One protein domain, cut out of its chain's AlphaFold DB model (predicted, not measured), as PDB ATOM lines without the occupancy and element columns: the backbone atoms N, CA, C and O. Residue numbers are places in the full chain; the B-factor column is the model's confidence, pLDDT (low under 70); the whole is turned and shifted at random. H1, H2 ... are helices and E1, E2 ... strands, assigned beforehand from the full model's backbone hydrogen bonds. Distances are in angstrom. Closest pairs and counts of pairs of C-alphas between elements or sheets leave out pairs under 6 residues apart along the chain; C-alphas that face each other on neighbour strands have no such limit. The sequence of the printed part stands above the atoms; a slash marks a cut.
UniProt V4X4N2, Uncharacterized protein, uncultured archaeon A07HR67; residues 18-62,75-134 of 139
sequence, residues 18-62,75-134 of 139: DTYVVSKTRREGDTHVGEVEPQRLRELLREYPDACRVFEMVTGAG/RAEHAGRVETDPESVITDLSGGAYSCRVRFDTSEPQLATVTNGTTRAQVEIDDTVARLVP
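What this domain is: This is residues 18 to 62 and 75 to 134 of the 139 residues of an uncharacterized protein of uncultured archaeon A07HR67 (UniProt V4X4N2). A strongly twisted sheet of seven strands forms a wall, with two short helices, H1 and H2, packed side by side over one of its faces. A small second sheet, the parallel pair E1 and E9, lies beside H1 and across the ends of E7 and E8 at Gln 110 and Ile 125. The large sheet runs E2, E3, E6, E7, E8, E4, E5, all antiparallel; the 105 printed residues hold named elements in the order E1 E2 E3 H1 E4 E5 H2 E6 E7 E8 E9, class mixed, helices and strands. The whole is compact, with a radius of gyration of the C-alphas of 12.7 A, and rounded, spanning 32 by 29 by 29 A.

How they stand to each other: E6 (residues 99 to 103), E7 (110 to 116) and E8 (119 to 125) form a meander, each strand the antiparallel neighbour of the one before, in two hairpins; N 101 and O 113 are 2.8 A apart, N 123 and O 112 2.7 A. Beyond E6 come E3 (31 to 36), with N 34 and O 102 at 2.8 A, and edge strand E2 (24 to 28), a hairpin with E3, with N 26 and O 33 at 2.8 A. Beyond E8 come E4 (52 to 57), with N 55 and O 122 at 2.8 A, and edge strand E5 (81 to 84), with N 56 and O 82 at 2.8 A. H1 (38 to 47) and H2 (86 to 92) are on the same face, making two layers, helices on one face of a sheet, at heights over the sheet of 9.3 A and 8.9 A. They touch, with Arg 42 and Ile 90 the closest C-alphas at 5.5 A, at a shallow tilt of 27 degrees, opposite ways. In both helices every O i to N i+4 pair is within hydrogen-bond range. E1 (18 to 21) and E9 (130 to 133) are parallel at 25 degrees, with N 131 and O 18 at 2.8 A. The closest C-alphas of H1 and E9, Leu 44 and Ala 130, are 7.7 A apart. E1 runs on into E2 at 80 degrees.

Where its parts are: E7 is 20.2 A long, E8 19.5 A, E4 16.0 A, E3 15.6 A and H1 14.3 A. E1 begins at C-alpha 18, (-21.596, 29.640, 28.017), and E9 ends at C-alpha 133, (-19.722, 39.180, 25.313).

The domain as a whole: The C-alphas farthest apart, of Asp 18 and Ala 61, are 32.9 A apart. Residues 63 to 74 are not printed, and C-alphas 62 and 75 are 16.2 A apart across this cut, in the link from E4 to E5. Of the links printed whole, none is long. Mean pLDDT of the printed part is 75.8; 26 residues are under 70, among them 58 to 62, 75 to 82 and 91 to 97.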
ATOM      1  N   ASP A  18     -22.628  29.813  29.032       83.75
ATOM      2  CA  ASP A  18     -21.596  29.640  28.017       83.75
ATOM      3  C   ASP A  18     -21.307  30.963  27.322       83.75
ATOM      4  O   ASP A  18     -22.197  31.659  26.834       83.75
ATOM      5  N   THR A  19     -20.036  31.352  27.313       84.19
ATOM      6  CA  THR A  19     -19.647  32.710  26.948       84.19
ATOM      7  C   THR A  19     -18.945  32.738  25.596       84.19
ATOM      8  O   THR A  19     -17.849  32.202  25.427       84.19
ATOM      9  N   TYR A  20     -19.529  33.460  24.640       84.00
ATOM     10  CA  TYR A  20     -19.001  33.612  23.289       84.00
ATOM     11  C   TYR A  20     -18.506  35.036  23.061       84.00
ATOM     12  O   TYR A  20     -19.270  35.998  23.016       84.00
ATOM     13  N   VAL A  21     -17.199  35.185  22.867       84.44
ATOM     14  CA  VAL A  21     -16.607  36.491  22.556       84.44
ATOM     15  C   VAL A  21     -16.967  36.911  21.129       84.44
ATOM     16  O   VAL A  21     -16.778  36.133  20.189       84.44
ATOM     17  N   VAL A  22     -17.471  38.134  20.961       86.12
ATOM     18  CA  VAL A  22     -17.740  38.723  19.641       86.12
ATOM     19  C   VAL A  22     -16.477  39.322  19.031       86.12
ATOM     20  O   VAL A  22     -15.586  39.784  19.743       86.12
ATOM     21  N   SER A  23     -16.406  39.352  17.703       81.44
ATOM     22  CA  SER A  23     -15.178  39.713  16.986       81.44
ATOM     23  C   SER A  23     -14.861  41.204  17.098       81.44
ATOM     24  O   SER A  23     -13.696  41.591  17.181       81.44
ATOM     25  N   LYS A  24     -15.893  42.055  17.096       83.62
ATOM     26  CA  LYS A  24     -15.775  43.511  17.250       83.62
ATOM     27  C   LYS A  24     -16.982  44.069  17.973       83.62
ATOM     28  O   LYS A  24     -18.079  43.539  17.844       83.62
ATOM     29  N   THR A  25     -16.806  45.196  18.646       85.50
ATOM     30  CA  THR A  25     -17.917  45.978  19.185       85.50
ATOM     31  C   THR A  25     -17.833  47.424  18.744       85.50
ATOM     32  O   THR A  25     -16.770  47.947  18.410       85.50
ATOM     33  N   ARG A  26     -18.992  48.068  18.679       83.44
ATOM     34  CA  ARG A  26     -19.129  49.482  18.364       83.44
ATOM     35  C   ARG A  26     -20.333  50.058  19.087       83.44
ATOM     36  O   ARG A  26     -21.306  49.359  19.364       83.44
ATOM     37  N   ARG A  27     -20.287  51.358  19.347       79.94
ATOM     38  CA  ARG A  27     -21.434  52.098  19.864       79.94
ATOM     39  C   ARG A  27     -22.157  52.771  18.702       79.94
ATOM     40  O   ARG A  27     -21.546  53.547  17.972       79.94
ATOM     41  N   GLU A  28     -23.436  52.465  18.519       78.81
ATOM     42  CA  GLU A  28     -24.314  53.137  17.557       78.81
ATOM     43  C   GLU A  28     -25.316  53.995  18.333       78.81
ATOM     44  O   GLU A  28     -26.303  53.495  18.865       78.81
ATOM     45  N   GLY A  29     -25.033  55.298  18.449       79.00
ATOM     46  CA  GLY A  29     -25.814  56.193  19.304       79.00
ATOM     47  C   GLY A  29     -25.689  55.801  20.778       79.00
ATOM     48  O   GLY A  29     -24.589  55.823  21.328       79.00
ATOM     49  N   ASP A  30     -26.809  55.434  21.400       75.94
ATOM     50  CA  ASP A  30     -26.860  54.948  22.787       75.94
ATOM     51  C   ASP A  30     -26.686  53.416  22.890       75.94
ATOM     52  O   ASP A  30     -26.418  52.866  23.953       75.94
ATOM     53  N   THR A  31     -26.770  52.710  21.759       74.81
ATOM     54  CA  THR A  31     -26.790  51.245  21.688       74.81
ATOM     55  C   THR A  31     -25.375  50.674  21.582       74.81
ATOM     56  O   THR A  31     -24.594  51.070  20.713       74.81
ATOM     57  N   HIS A  32     -25.035  49.704  22.435       82.50
ATOM     58  CA  HIS A  32     -23.778  48.961  22.336       82.50
ATOM     59  C   HIS A  32     -23.996  47.683  21.524       82.50
ATOM     60  O   HIS A  32     -24.747  46.801  21.938       82.50
ATOM     61  N   VAL A  33     -23.345  47.590  20.365       85.25
ATOM     62  CA  VAL A  33     -23.556  46.514  19.394       85.25
ATOM     63  C   VAL A  33     -22.255  45.747  19.156       85.25
ATOM     64  O   VAL A  33     -21.205  46.350  18.939       85.25
ATOM     65  N   GLY A  34     -22.322  44.420  19.160       86.06
ATOM     66  CA  GLY A  34     -21.251  43.515  18.754       86.06
ATOM     67  C   GLY A  34     -21.482  42.926  17.368       86.06
ATOM     68  O   GLY A  34     -22.606  42.581  17.025       86.06
ATOM     69  N   GLU A  35     -20.428  42.794  16.574       87.19
ATOM     70  CA  GLU A  35     -20.426  42.027  15.330       87.19
ATOM     71  C   GLU A  35     -20.049  40.578  15.636       87.19
ATOM     72  O   GLU A  35     -18.984  40.303  16.193       87.19
ATOM     73  N   VAL A  36     -20.948  39.666  15.283       86.38
ATOM     74  CA  VAL A  36     -20.786  38.226  15.482       86.38
ATOM     75  C   VAL A  36     -20.510  37.595  14.126       86.38
ATOM     76  O   VAL A  36     -21.182  37.905  13.141       86.38
ATOM     77  N   GLU A  37     -19.537  36.694  14.057       85.50
ATOM     78  CA  GLU A  37     -19.342  35.907  12.843       85.50
ATOM     79  C   GLU A  37     -20.552  34.984  12.618       85.50
ATOM     80  O   GLU A  37     -20.990  34.318  13.561       85.50
ATOM     81  N   PRO A  38     -21.085  34.888  11.383       83.75
ATOM     82  CA  PRO A  38     -22.217  34.012  11.073       83.75
ATOM     83  C   PRO A  38     -22.012  32.565  11.531       83.75
ATOM     84  O   PRO A  38     -22.948  31.921  11.999       83.75
ATOM     85  N   GLN A  39     -20.773  32.070  11.442       83.06
ATOM     86  CA  GLN A  39     -20.393  30.734  11.898       83.06
ATOM     87  C   GLN A  39     -20.576  30.570  13.411       83.06
ATOM     88  O   GLN A  39     -21.194  29.598  13.828       83.06
ATOM     89  N   ARG A  40     -20.157  31.554  14.215       83.69
ATOM     90  CA  ARG A  40     -20.331  31.516  15.673       83.69
ATOM     91  C   ARG A  40     -21.789  31.564  16.097       83.69
ATOM     92  O   ARG A  40     -22.194  30.818  16.980       83.69
ATOM     93  N   LEU A  41     -22.589  32.425  15.464       83.75
ATOM     94  CA  LEU A  41     -24.024  32.470  15.755       83.75
ATOM     95  C   LEU A  41     -24.699  31.141  15.391       83.75
ATOM     96  O   LEU A  41     -25.575  30.673  16.109       83.75
ATOM     97  N   ARG A  42     -24.267  30.509  14.297       84.75
ATOM     98  CA  ARG A  42     -24.746  29.188  13.890       84.75
ATOM     99  C   ARG A  42     -24.362  28.090  14.883       84.75
ATOM    100  O   ARG A  42     -25.179  27.210  15.124       84.75
ATOM    101  N   GLU A  43     -23.136  28.101  15.397       85.44
ATOM    102  CA  GLU A  43     -22.692  27.162  16.435       85.44
ATOM    103  C   GLU A  43     -23.570  27.298  17.681       85.44
ATOM    104  O   GLU A  43     -24.147  26.308  18.112       85.44
ATOM    105  N   LEU A  44     -23.791  28.529  18.150       85.38
ATOM    106  CA  LEU A  44     -24.658  28.822  19.294       85.38
ATOM    107  C   LEU A  44     -26.099  28.334  19.067       85.38
ATOM    108  O   LEU A  44     -26.650  27.643  19.915       85.38
ATOM    109  N   LEU A  45     -26.694  28.624  17.904       84.81
ATOM    110  CA  LEU A  45     -28.047  28.164  17.557       84.81
ATOM    111  C   LEU A  45     -28.172  26.630  17.498       84.81
ATOM    112  O   LEU A  45     -29.255  26.095  17.713       84.81
ATOM    113  N   ARG A  46     -27.086  25.923  17.159       84.38
ATOM    114  CA  ARG A  46     -27.051  24.453  17.090       84.38
ATOM    115  C   ARG A  46     -26.820  23.805  18.443       84.38
ATOM    116  O   ARG A  46     -27.332  22.716  18.677       84.38
ATOM    117  N   GLU A  47     -25.998  24.434  19.270       84.50
ATOM    118  CA  GLU A  47     -25.638  23.943  20.595       84.50
ATOM    119  C   GLU A  47     -26.764  24.205  21.599       84.50
ATOM    120  O   GLU A  47     -27.089  23.333  22.399       84.50
ATOM    121  N   TYR A  48     -27.434  25.357  21.473       85.38
ATOM    122  CA  TYR A  48     -28.487  25.810  22.381       85.38
ATOM    123  C   TYR A  48     -29.786  26.198  21.652       85.38
ATOM    124  O   TYR A  48     -30.233  27.345  21.765       85.38
ATOM    125  N   PRO A  49     -30.438  25.271  20.921       79.56
ATOM    126  CA  PRO A  49     -31.677  25.573  20.204       79.56
ATOM    127  C   PRO A  49     -32.808  26.002  21.152       79.56
ATOM    128  O   PRO A  49     -33.533  26.939  20.842       79.56
ATOM    129  N   ASP A  50     -32.914  25.396  22.338       81.12
ATOM    130  CA  ASP A  50     -33.954  25.718  23.329       81.12
ATOM    131  C   ASP A  50     -33.753  27.078  24.022       81.12
ATOM    132  O   ASP A  50     -34.706  27.671  24.535       81.12
ATOM    133  N   ALA A  51     -32.519  27.590  24.025       82.94
ATOM    134  CA  ALA A  51     -32.183  28.909  24.561       82.94
ATOM    135  C   ALA A  51     -32.304  30.024  23.513       82.94
ATOM    136  O   ALA A  51     -32.127  31.199  23.839       82.94
ATOM    137  N   CYS A  52     -32.592  29.671  22.258       83.12
ATOM    138  CA  CYS A  52     -32.640  30.600  21.143       83.12
ATOM    139  C   CYS A  52     -34.042  30.677  20.551       83.12
ATOM    140  O   CYS A  52     -34.591  29.692  20.070       83.12
ATOM    141  N   ARG A  53     -34.607  31.881  20.497       82.81
ATOM    142  CA  ARG A  53     -35.865  32.138  19.790       82.81
ATOM    143  C   ARG A  53     -35.607  32.960  18.555       82.81
ATOM    144  O   ARG A  53     -35.032  34.045  18.629       82.81
ATOM    145  N   VAL A  54     -36.040  32.447  17.414       81.25
ATOM    146  CA  VAL A  54     -35.759  33.054  16.121       81.25
ATOM    147  C   VAL A  54     -37.025  33.666  15.562       81.25
ATOM    148  O   VAL A  54     -38.095  33.072  15.580       81.25
ATOM    149  N   PHE A  55     -36.891  34.882  15.057       80.56
ATOM    150  CA  PHE A  55     -37.988  35.668  14.539       80.56
ATOM    151  C   PHE A  55     -37.619  36.240  13.178       80.56
ATOM    152  O   PHE A  55     -36.680  37.032  13.066       80.56
ATOM    153  N   GLU A  56     -38.371  35.895  12.145       76.06
ATOM    154  CA  GLU A  56     -38.258  36.526  10.836       76.06
ATOM    155  C   GLU A  56     -38.975  37.885  10.841       76.06
ATOM    156  O   GLU A  56     -40.060  38.024  11.410       76.06
ATOM    157  N   MET A  57     -38.367  38.908  10.236       71.44
ATOM    158  CA  MET A  57     -38.997  40.220  10.061       71.44
ATOM    159  C   MET A  57     -39.662  40.294   8.688       71.44
ATOM    160  O   MET A  57     -38.980  40.288   7.664       71.44
ATOM    161  N   VAL A  58     -40.986  40.438   8.673       61.78
ATOM    162  CA  VAL A  58     -41.792  40.424   7.438       61.78
ATOM    163  C   VAL A  58     -41.791  41.786   6.721       61.78
ATOM    164  O   VAL A  58     -42.096  41.868   5.534       61.78
ATOM    165  N   THR A  59     -41.389  42.870   7.395       55.69
ATOM    166  CA  THR A  59     -41.282  44.207   6.792       55.69
ATOM    167  C   THR A  59     -39.825  44.671   6.705       55.69
ATOM    168  O   THR A  59     -39.154  44.981   7.693       55.69
ATOM    169  N   GLY A  60     -39.314  44.693   5.472       48.84
ATOM    170  CA  GLY A  60     -38.056  45.343   5.128       48.84
ATOM    171  C   GLY A  60     -38.187  46.860   5.275       48.84
ATOM    172  O   GLY A  60     -39.168  47.436   4.826       48.84
ATOM    173  N   ALA A  61     -37.166  47.482   5.865       43.78
ATOM    174  CA  ALA A  61     -37.117  48.866   6.350       43.78
ATOM    175  C   ALA A  61     -37.867  49.076   7.678       43.78
ATOM    176  O   ALA A  61     -39.087  49.042   7.767       43.78
ATOM    177  N   GLY A  62     -37.092  49.293   8.746       48.47
ATOM    178  CA  GLY A  62     -37.650  49.706  10.028       48.47
ATOM    179  C   GLY A  62     -38.488  50.977   9.871       48.47
ATOM    180  O   GLY A  62     -38.088  51.880   9.145       48.47
ATOM    181  N   ARG A  75     -46.972  40.542  21.571       46.28
ATOM    182  CA  ARG A  75     -46.152  41.757  21.367       46.28
ATOM    183  C   ARG A  75     -45.061  41.606  20.284       46.28
ATOM    184  O   ARG A  75     -44.643  42.611  19.717       46.28
ATOM    185  N   ALA A  76     -44.623  40.375  19.996       45.62
ATOM    186  CA  ALA A  76     -43.702  40.042  18.905       45.62
ATOM    187  C   ALA A  76     -44.351  40.207  17.515       45.62
ATOM    188  O   ALA A  76     -43.809  40.907  16.662       45.62
ATOM    189  N   GLU A  77     -45.558  39.677  17.321       40.59
ATOM    190  CA  GLU A  77     -46.323  39.796  16.071       40.59
ATOM    191  C   GLU A  77     -46.669  41.262  15.768       40.59
ATOM    192  O   GLU A  77     -46.625  41.707  14.622       40.59
ATOM    193  N   HIS A  78     -46.876  42.062  16.819       42.72
ATOM    194  CA  HIS A  78     -47.110  43.505  16.721       42.72
ATOM    195  C   HIS A  78     -45.897  44.312  16.212       42.72
ATOM    196  O   HIS A  78     -46.055  45.459  15.796       42.72
ATOM    197  N   ALA A  79     -44.693  43.729  16.231       52.78
ATOM    198  CA  ALA A  79     -43.461  44.320  15.705       52.78
ATOM    199  C   ALA A  79     -43.105  43.816  14.291       52.78
ATOM    200  O   ALA A  79     -42.009  44.101  13.807       52.78
ATOM    201  N   GLY A  80     -43.995  43.051  13.641       57.50
ATOM    202  CA  GLY A  80     -43.720  42.402  12.355       57.50
ATOM    203  C   GLY A  80     -42.741  41.229  12.463       57.50
ATOM    204  O   GLY A  80     -42.095  40.886  11.471       57.50
ATOM    205  N   ARG A  81     -42.600  40.650  13.666       69.00
ATOM    206  CA  ARG A  81     -41.746  39.495  13.964       69.00
ATOM    207  C   ARG A  81     -42.603  38.231  13.959       69.00
ATOM    208  O   ARG A  81     -43.546  38.138  14.740       69.00
ATOM    209  N   VAL A  82     -42.260  37.267  13.115       69.56
ATOM    210  CA  VAL A  82     -42.895  35.943  13.075       69.56
ATOM    211  C   VAL A  82     -41.903  34.936  13.636       69.56
ATOM    212  O   VAL A  82     -40.798  34.822  13.110       69.56
ATOM    213  N   GLU A  83     -42.267  34.253  14.724       74.12
ATOM    214  CA  GLU A  83     -41.429  33.183  15.275       74.12
ATOM    215  C   GLU A  83     -41.261  32.088  14.218       74.12
ATOM    216  O   GLU A  83     -42.225  31.665  13.579       74.12
ATOM    217  N   THR A  84     -40.019  31.686  13.993       72.19
ATOM    218  CA  THR A  84     -39.642  30.708  12.980       72.19
ATOM    219  C   THR A  84     -38.658  29.719  13.571       72.19
ATOM    220  O   THR A  84     -38.047  29.956  14.615       72.19
ATOM    221  N   ASP A  85     -38.507  28.599  12.882       75.38
ATOM    222  CA  ASP A  85     -37.609  27.549  13.315       75.38
ATOM    223  C   ASP A  85     -36.138  28.007  13.212       75.38
ATOM    224  O   ASP A  85     -35.736  28.557  12.173       75.38
ATOM    225  N   PRO A  86     -35.309  27.801  14.256       71.44
ATOM    226  CA  PRO A  86     -33.892  28.152  14.220       71.44
ATOM    227  C   PRO A  86     -33.123  27.458  13.089       71.44
ATOM    228  O   PRO A  86     -32.158  28.037  12.575       71.44
ATOM    229  N   GLU A  87     -33.548  26.273  12.635       71.06
ATOM    230  CA  GLU A  87     -32.924  25.562  11.513       71.06
ATOM    231  C   GLU A  87     -33.016  26.339  10.193       71.06
ATOM    232  O   GLU A  87     -32.082  26.287   9.380       71.06
ATOM    233  N   SER A  88     -34.086  27.116   9.996       68.56
ATOM    234  CA  SER A  88     -34.241  27.982   8.820       68.56
ATOM    235  C   SER A  88     -33.125  29.030   8.774       68.56
ATOM    236  O   SER A  88     -32.406  29.133   7.781       68.56
ATOM    237  N   VAL A  89     -32.875  29.719   9.893       70.06
ATOM    238  CA  VAL A  89     -31.805  30.728   9.980       70.06
ATOM    239  C   VAL A  89     -30.412  30.099   9.933       70.06
ATOM    240  O   VAL A  89     -29.512  30.650   9.304       70.06
ATOM    241  N   ILE A  90     -30.210  28.917  10.524       72.50
ATOM    242  CA  ILE A  90     -28.950  28.154  10.420       72.50
ATOM    243  C   ILE A  90     -28.609  27.834   8.959       72.50
ATOM    244  O   ILE A  90     -27.439  27.897   8.559       72.50
ATOM    245  N   THR A  91     -29.615  27.449   8.173       69.38
ATOM    246  CA  THR A  91     -29.454  27.125   6.753       69.38
ATOM    247  C   THR A  91     -29.036  28.366   5.977       69.38
ATOM    248  O   THR A  91     -28.037  28.330   5.254       69.38
ATOM    249  N   ASP A  92     -29.718  29.481   6.222       66.31
ATOM    250  CA  ASP A  92     -29.426  30.787   5.639       66.31
ATOM    251  C   ASP A  92     -28.004  31.275   5.951       66.31
ATOM    252  O   ASP A  92     -27.243  31.591   5.037       66.31
ATOM    253  N   LEU A  93     -27.574  31.218   7.216       64.50
ATOM    254  CA  LEU A  93     -26.235  31.632   7.671       64.50
ATOM    255  C   LEU A  93     -25.064  30.873   7.007       64.50
ATOM    256  O   LEU A  93     -23.902  31.221   7.220       64.50
ATOM    257  N   SER A  94     -25.338  29.839   6.203       63.25
ATOM    258  CA  SER A  94     -24.330  29.137   5.395       63.25
ATOM    259  C   SER A  94     -23.889  29.922   4.151       63.25
ATOM    260  O   SER A  94     -22.821  29.641   3.605       63.25
ATOM    261  N   GLY A  95     -24.679  30.895   3.686       60.47
ATOM    262  CA  GLY A  95     -24.285  31.798   2.604       60.47
ATOM    263  C   GLY A  95     -23.332  32.878   3.121       60.47
ATOM    264  O   GLY A  95     -23.575  33.482   4.153       60.47
ATOM    265  N   GLY A  96     -22.241  33.188   2.423       58.22
ATOM    266  CA  GLY A  96     -21.249  34.180   2.883       58.22
ATOM    267  C   GLY A  96     -21.707  35.653   2.904       58.22
ATOM    268  O   GLY A  96     -20.859  36.538   2.917       58.22
ATOM    269  N   ALA A  97     -23.014  35.938   2.851       67.94
ATOM    270  CA  ALA A  97     -23.578  37.283   2.679       67.94
ATOM    271  C   ALA A  97     -24.293  37.849   3.925       67.94
ATOM    272  O   ALA A  97     -24.833  38.954   3.870       67.94
ATOM    273  N   TYR A  98     -24.315  37.116   5.043       74.38
ATOM    274  CA  TYR A  98     -25.052  37.525   6.242       74.38
ATOM    275  C   TYR A  98     -24.169  38.354   7.178       74.38
ATOM    276  O   TYR A  98     -23.038  37.986   7.487       74.38
ATOM    277  N   SER A  99     -24.714  39.462   7.675       79.19
ATOM    278  CA  SER A  99     -24.151  40.228   8.787       79.19
ATOM    279  C   SER A  99     -24.942  39.909  10.051       79.19
ATOM    280  O   SER A  99     -26.169  40.039  10.054       79.19
ATOM    281  N   CYS A 100     -24.247  39.498  11.114       83.88
ATOM    282  CA  CYS A 100     -24.853  39.205  12.410       83.88
ATOM    283  C   CYS A 100     -24.401  40.244  13.438       83.88
ATOM    284  O   CYS A 100     -23.207  40.505  13.594       83.88
ATOM    285  N   ARG A 101     -25.356  40.856  14.138       85.00
ATOM    286  CA  ARG A 101     -25.095  41.906  15.128       85.00
ATOM    287  C   ARG A 101     -25.864  41.655  16.410       85.00
ATOM    288  O   ARG A 101     -27.076  41.534  16.348       85.00
ATOM    289  N   VAL A 102     -25.200  41.640  17.555       84.94
ATOM    290  CA  VAL A 102     -25.826  41.471  18.874       84.94
ATOM    291  C   VAL A 102     -25.875  42.789  19.632       84.94
ATOM    292  O   VAL A 102     -24.932  43.570  19.578       84.94
ATOM    293  N   ARG A 103     -26.976  43.056  20.330       84.06
ATOM    294  CA  ARG A 103     -27.108  44.189  21.249       84.06
ATOM    295  C   ARG A 103     -26.732  43.771  22.664       84.06
ATOM    296  O   ARG A 103     -27.194  42.744  23.149       84.06
ATOM    297  N   PHE A 104     -25.920  44.591  23.321       80.56
ATOM    298  CA  PHE A 104     -25.490  44.395  24.709       80.56
ATOM    299  C   PHE A 104     -26.170  45.342  25.696       80.56
ATOM    300  O   PHE A 104     -25.930  45.250  26.893       80.56
ATOM    301  N   ASP A 105     -26.983  46.274  25.204       74.00
ATOM    302  CA  ASP A 105     -27.730  47.243  26.009       74.00
ATOM    303  C   ASP A 105     -29.101  46.719  26.478       74.00
ATOM    304  O   ASP A 105     -29.891  47.471  27.043       74.00
ATOM    305  N   THR A 106     -29.408  45.442  26.235       66.56
ATOM    306  CA  THR A 106     -30.669  44.810  26.638       66.56
ATOM    307  C   THR A 106     -30.559  44.205  28.038       66.56
ATOM    308  O   THR A 106     -29.618  43.469  28.324       66.56
ATOM    309  N   SER A 107     -31.547  44.472  28.894       62.47
ATOM    310  CA  SER A 107     -31.659  43.915  30.251       62.47
ATOM    311  C   SER A 107     -32.232  42.488  30.275       62.47
ATOM    312  O   SER A 107     -33.046  42.206  31.141       62.47
ATOM    313  N   GLU A 108     -31.819  41.624  29.341       68.00
ATOM    314  CA  GLU A 108     -32.323  40.249  29.100       68.00
ATOM    315  C   GLU A 108     -33.639  40.165  28.277       68.00
ATOM    316  O   GLU A 108     -34.562  40.965  28.493       68.00
ATOM    317  N   PRO A 109     -33.777  39.201  27.331       76.25
ATOM    318  CA  PRO A 109     -32.731  38.364  26.710       76.25
ATOM    319  C   PRO A 109     -31.833  39.150  25.730       76.25
ATOM    320  O   PRO A 109     -32.193  40.241  25.268       76.25
ATOM    321  N   GLN A 110     -30.660  38.605  25.381       81.88
ATOM    322  CA  GLN A 110     -29.775  39.199  24.370       81.88
ATOM    323  C   GLN A 110     -30.387  39.115  22.974       81.88
ATOM    324  O   GLN A 110     -30.887  38.075  22.560       81.88
ATOM    325  N   LEU A 111     -30.303  40.206  22.210       83.94
ATOM    326  CA  LEU A 111     -30.902  40.279  20.878       83.94
ATOM    327  C   LEU A 111     -29.831  40.338  19.789       83.94
ATOM    328  O   LEU A 111     -29.182  41.370  19.596       83.94
ATOM    329  N   ALA A 112     -29.691  39.257  19.030       84.94
ATOM    330  CA  ALA A 112     -28.930  39.214  17.792       84.94
ATOM    331  C   ALA A 112     -29.829  39.509  16.581       84.94
ATOM    332  O   ALA A 112     -30.986  39.125  16.512       84.94
ATOM    333  N   THR A 113     -29.308  40.240  15.606       85.19
ATOM    334  CA  THR A 113     -29.955  40.568  14.339       85.19
ATOM    335  C   THR A 113     -29.104  40.004  13.217       85.19
ATOM    336  O   THR A 113     -27.933  40.355  13.087       85.19
ATOM    337  N   VAL A 114     -29.712  39.170  12.388       83.44
ATOM    338  CA  VAL A 114     -29.129  38.591  11.182       83.44
ATOM    339  C   VAL A 114     -29.709  39.333   9.987       83.44
ATOM    340  O   VAL A 114     -30.919  39.512   9.899       83.44
ATOM    341  N   THR A 115     -28.871  39.825   9.079       78.44
ATOM    342  CA  THR A 115     -29.327  40.537   7.875       78.44
ATOM    343  C   THR A 115     -28.562  40.057   6.647       78.44
ATOM    344  O   THR A 115     -27.334  40.023   6.671       78.44
ATOM    345  N   ASN A 116     -29.270  39.749   5.563       73.12
ATOM    346  CA  ASN A 116     -28.706  39.475   4.239       73.12
ATOM    347  C   ASN A 116     -29.495  40.261   3.197       73.12
ATOM    348  O   ASN A 116     -30.517  39.769   2.725       73.12
ATOM    349  N   GLY A 117     -29.033  41.480   2.888       67.19
ATOM    350  CA  GLY A 117     -29.537  42.362   1.825       67.19
ATOM    351  C   GLY A 117     -31.030  42.707   1.907       67.19
ATOM    352  O   GLY A 117     -31.396  43.839   2.203       67.19
ATOM    353  N   THR A 118     -31.874  41.725   1.617       66.19
ATOM    354  CA  THR A 118     -33.336  41.758   1.603       66.19
ATOM    355  C   THR A 118     -33.980  41.095   2.822       66.19
ATOM    356  O   THR A 118     -35.116  41.426   3.144       66.19
ATOM    357  N   THR A 119     -33.277  40.190   3.508       70.00
ATOM    358  CA  THR A 119     -33.831  39.395   4.617       70.00
ATOM    359  C   THR A 119     -33.272  39.872   5.946       70.00
ATOM    360  O   THR A 119     -32.072  40.140   6.061       70.00
ATOM    361  N   ARG A 120     -34.132  39.958   6.965       77.75
ATOM    362  CA  ARG A 120     -33.740  40.279   8.336       77.75
ATOM    363  C   ARG A 120     -34.409  39.314   9.308       77.75
ATOM    364  O   ARG A 120     -35.628  39.200   9.319       77.75
ATOM    365  N   ALA A 121     -33.613  38.696  10.167       79.88
ATOM    366  CA  ALA A 121     -34.081  37.888  11.283       79.88
ATOM    367  C   ALA A 121     -33.537  38.441  12.603       79.88
ATOM    368  O   ALA A 121     -32.507  39.121  12.643       79.88
ATOM    369  N   GLN A 122     -34.244  38.173  13.691       84.00
ATOM    370  CA  GLN A 122     -33.818  38.459  15.051       84.00
ATOM    371  C   GLN A 122     -33.757  37.155  15.836       84.00
ATOM    372  O   GLN A 122     -34.681  36.356  15.774       84.00
ATOM    373  N   VAL A 123     -32.677  36.960  16.574       84.19
ATOM    374  CA  VAL A 123     -32.453  35.819  17.452       84.19
ATOM    375  C   VAL A 123     -32.383  36.363  18.870       84.19
ATOM    376  O   VAL A 123     -31.488  37.143  19.190       84.19
ATOM    377  N   GLU A 124     -33.349  36.000  19.700       87.75
ATOM    378  CA  GLU A 124     -33.286  36.210  21.143       87.75
ATOM    379  C   GLU A 124     -32.542  35.036  21.765       87.75
ATOM    380  O   GLU A 124     -32.887  33.887  21.507       87.75
ATOM    381  N   ILE A 125     -31.519  35.337  22.552       85.44
ATOM    382  CA  ILE A 125     -30.661  34.365  23.216       85.44
ATOM    383  C   ILE A 125     -30.873  34.550  24.714       85.44
ATOM    384  O   ILE A 125     -30.687  35.655  25.234       85.44
ATOM    385  N   ASP A 126     -31.294  33.485  25.389       85.62
ATOM    386  CA  ASP A 126     -31.399  33.451  26.843       85.62
ATOM    387  C   ASP A 126     -29.991  33.540  27.450       85.62
ATOM    388  O   ASP A 126     -29.213  32.582  27.418       85.62
ATOM    389  N   ASP A 127     -29.646  34.715  27.978       79.81
ATOM    390  CA  ASP A 127     -28.303  34.992  28.483       79.81
ATOM    391  C   ASP A 127     -28.007  34.351  29.841       79.81
ATOM    392  O   ASP A 127     -26.861  34.389  30.297       79.81
ATOM    393  N   THR A 128     -29.002  33.678  30.428       82.06
ATOM    394  CA  THR A 128     -28.803  32.768  31.557       82.06
ATOM    395  C   THR A 128     -28.216  31.419  31.132       82.06
ATOM    396  O   THR A 128     -27.631  30.733  31.965       82.06
ATOM    397  N   VAL A 129     -28.310  31.062  29.844       82.81
ATOM    398  CA  VAL A 129     -27.752  29.826  29.268       82.81
ATOM    399  C   VAL A 129     -26.508  30.114  28.435       82.81
ATOM    400  O   VAL A 129     -25.469  29.491  28.636       82.81
ATOM    401  N   ALA A 130     -26.607  31.044  27.486       83.88
ATOM    402  CA  ALA A 130     -25.535  31.357  26.551       83.88
ATOM    403  C   ALA A 130     -25.468  32.863  26.326       83.88
ATOM    404  O   ALA A 130     -26.464  33.512  26.023       83.88
ATOM    405  N   ARG A 131     -24.275  33.440  26.435       85.94
ATOM    406  CA  ARG A 131     -24.082  34.884  26.380       85.94
ATOM    407  C   ARG A 131     -22.985  35.269  25.408       85.94
ATOM    408  O   ARG A 131     -21.834  34.852  25.520       85.94
ATOM    409  N   LEU A 132     -23.319  36.163  24.487       86.12
ATOM    410  CA  LEU A 132     -22.334  36.873  23.686       86.12
ATOM    411  C   LEU A 132     -21.741  38.007  24.528       86.12
ATOM    412  O   LEU A 132     -22.472  38.779  25.155       86.12
ATOM    413  N   VAL A 133     -20.418  38.137  24.546       86.19
ATOM    414  CA  VAL A 133     -19.722  39.180  25.313       86.19
ATOM    415  C   VAL A 133     -18.781  39.990  24.426       86.19
ATOM    416  O   VAL A 133     -18.224  39.446  23.468       86.19
ATOM    417  N   PRO A 134     -18.586  41.290  24.722       83.94
ATOM    418  CA  PRO A 134     -17.553  42.090  24.072       83.94
ATOM    419  C   PRO A 134     -16.164  41.441  24.236       83.94
ATOM    420  O   PRO A 134     -15.927  40.760  25.238       83.94
TER     421      PRO A 134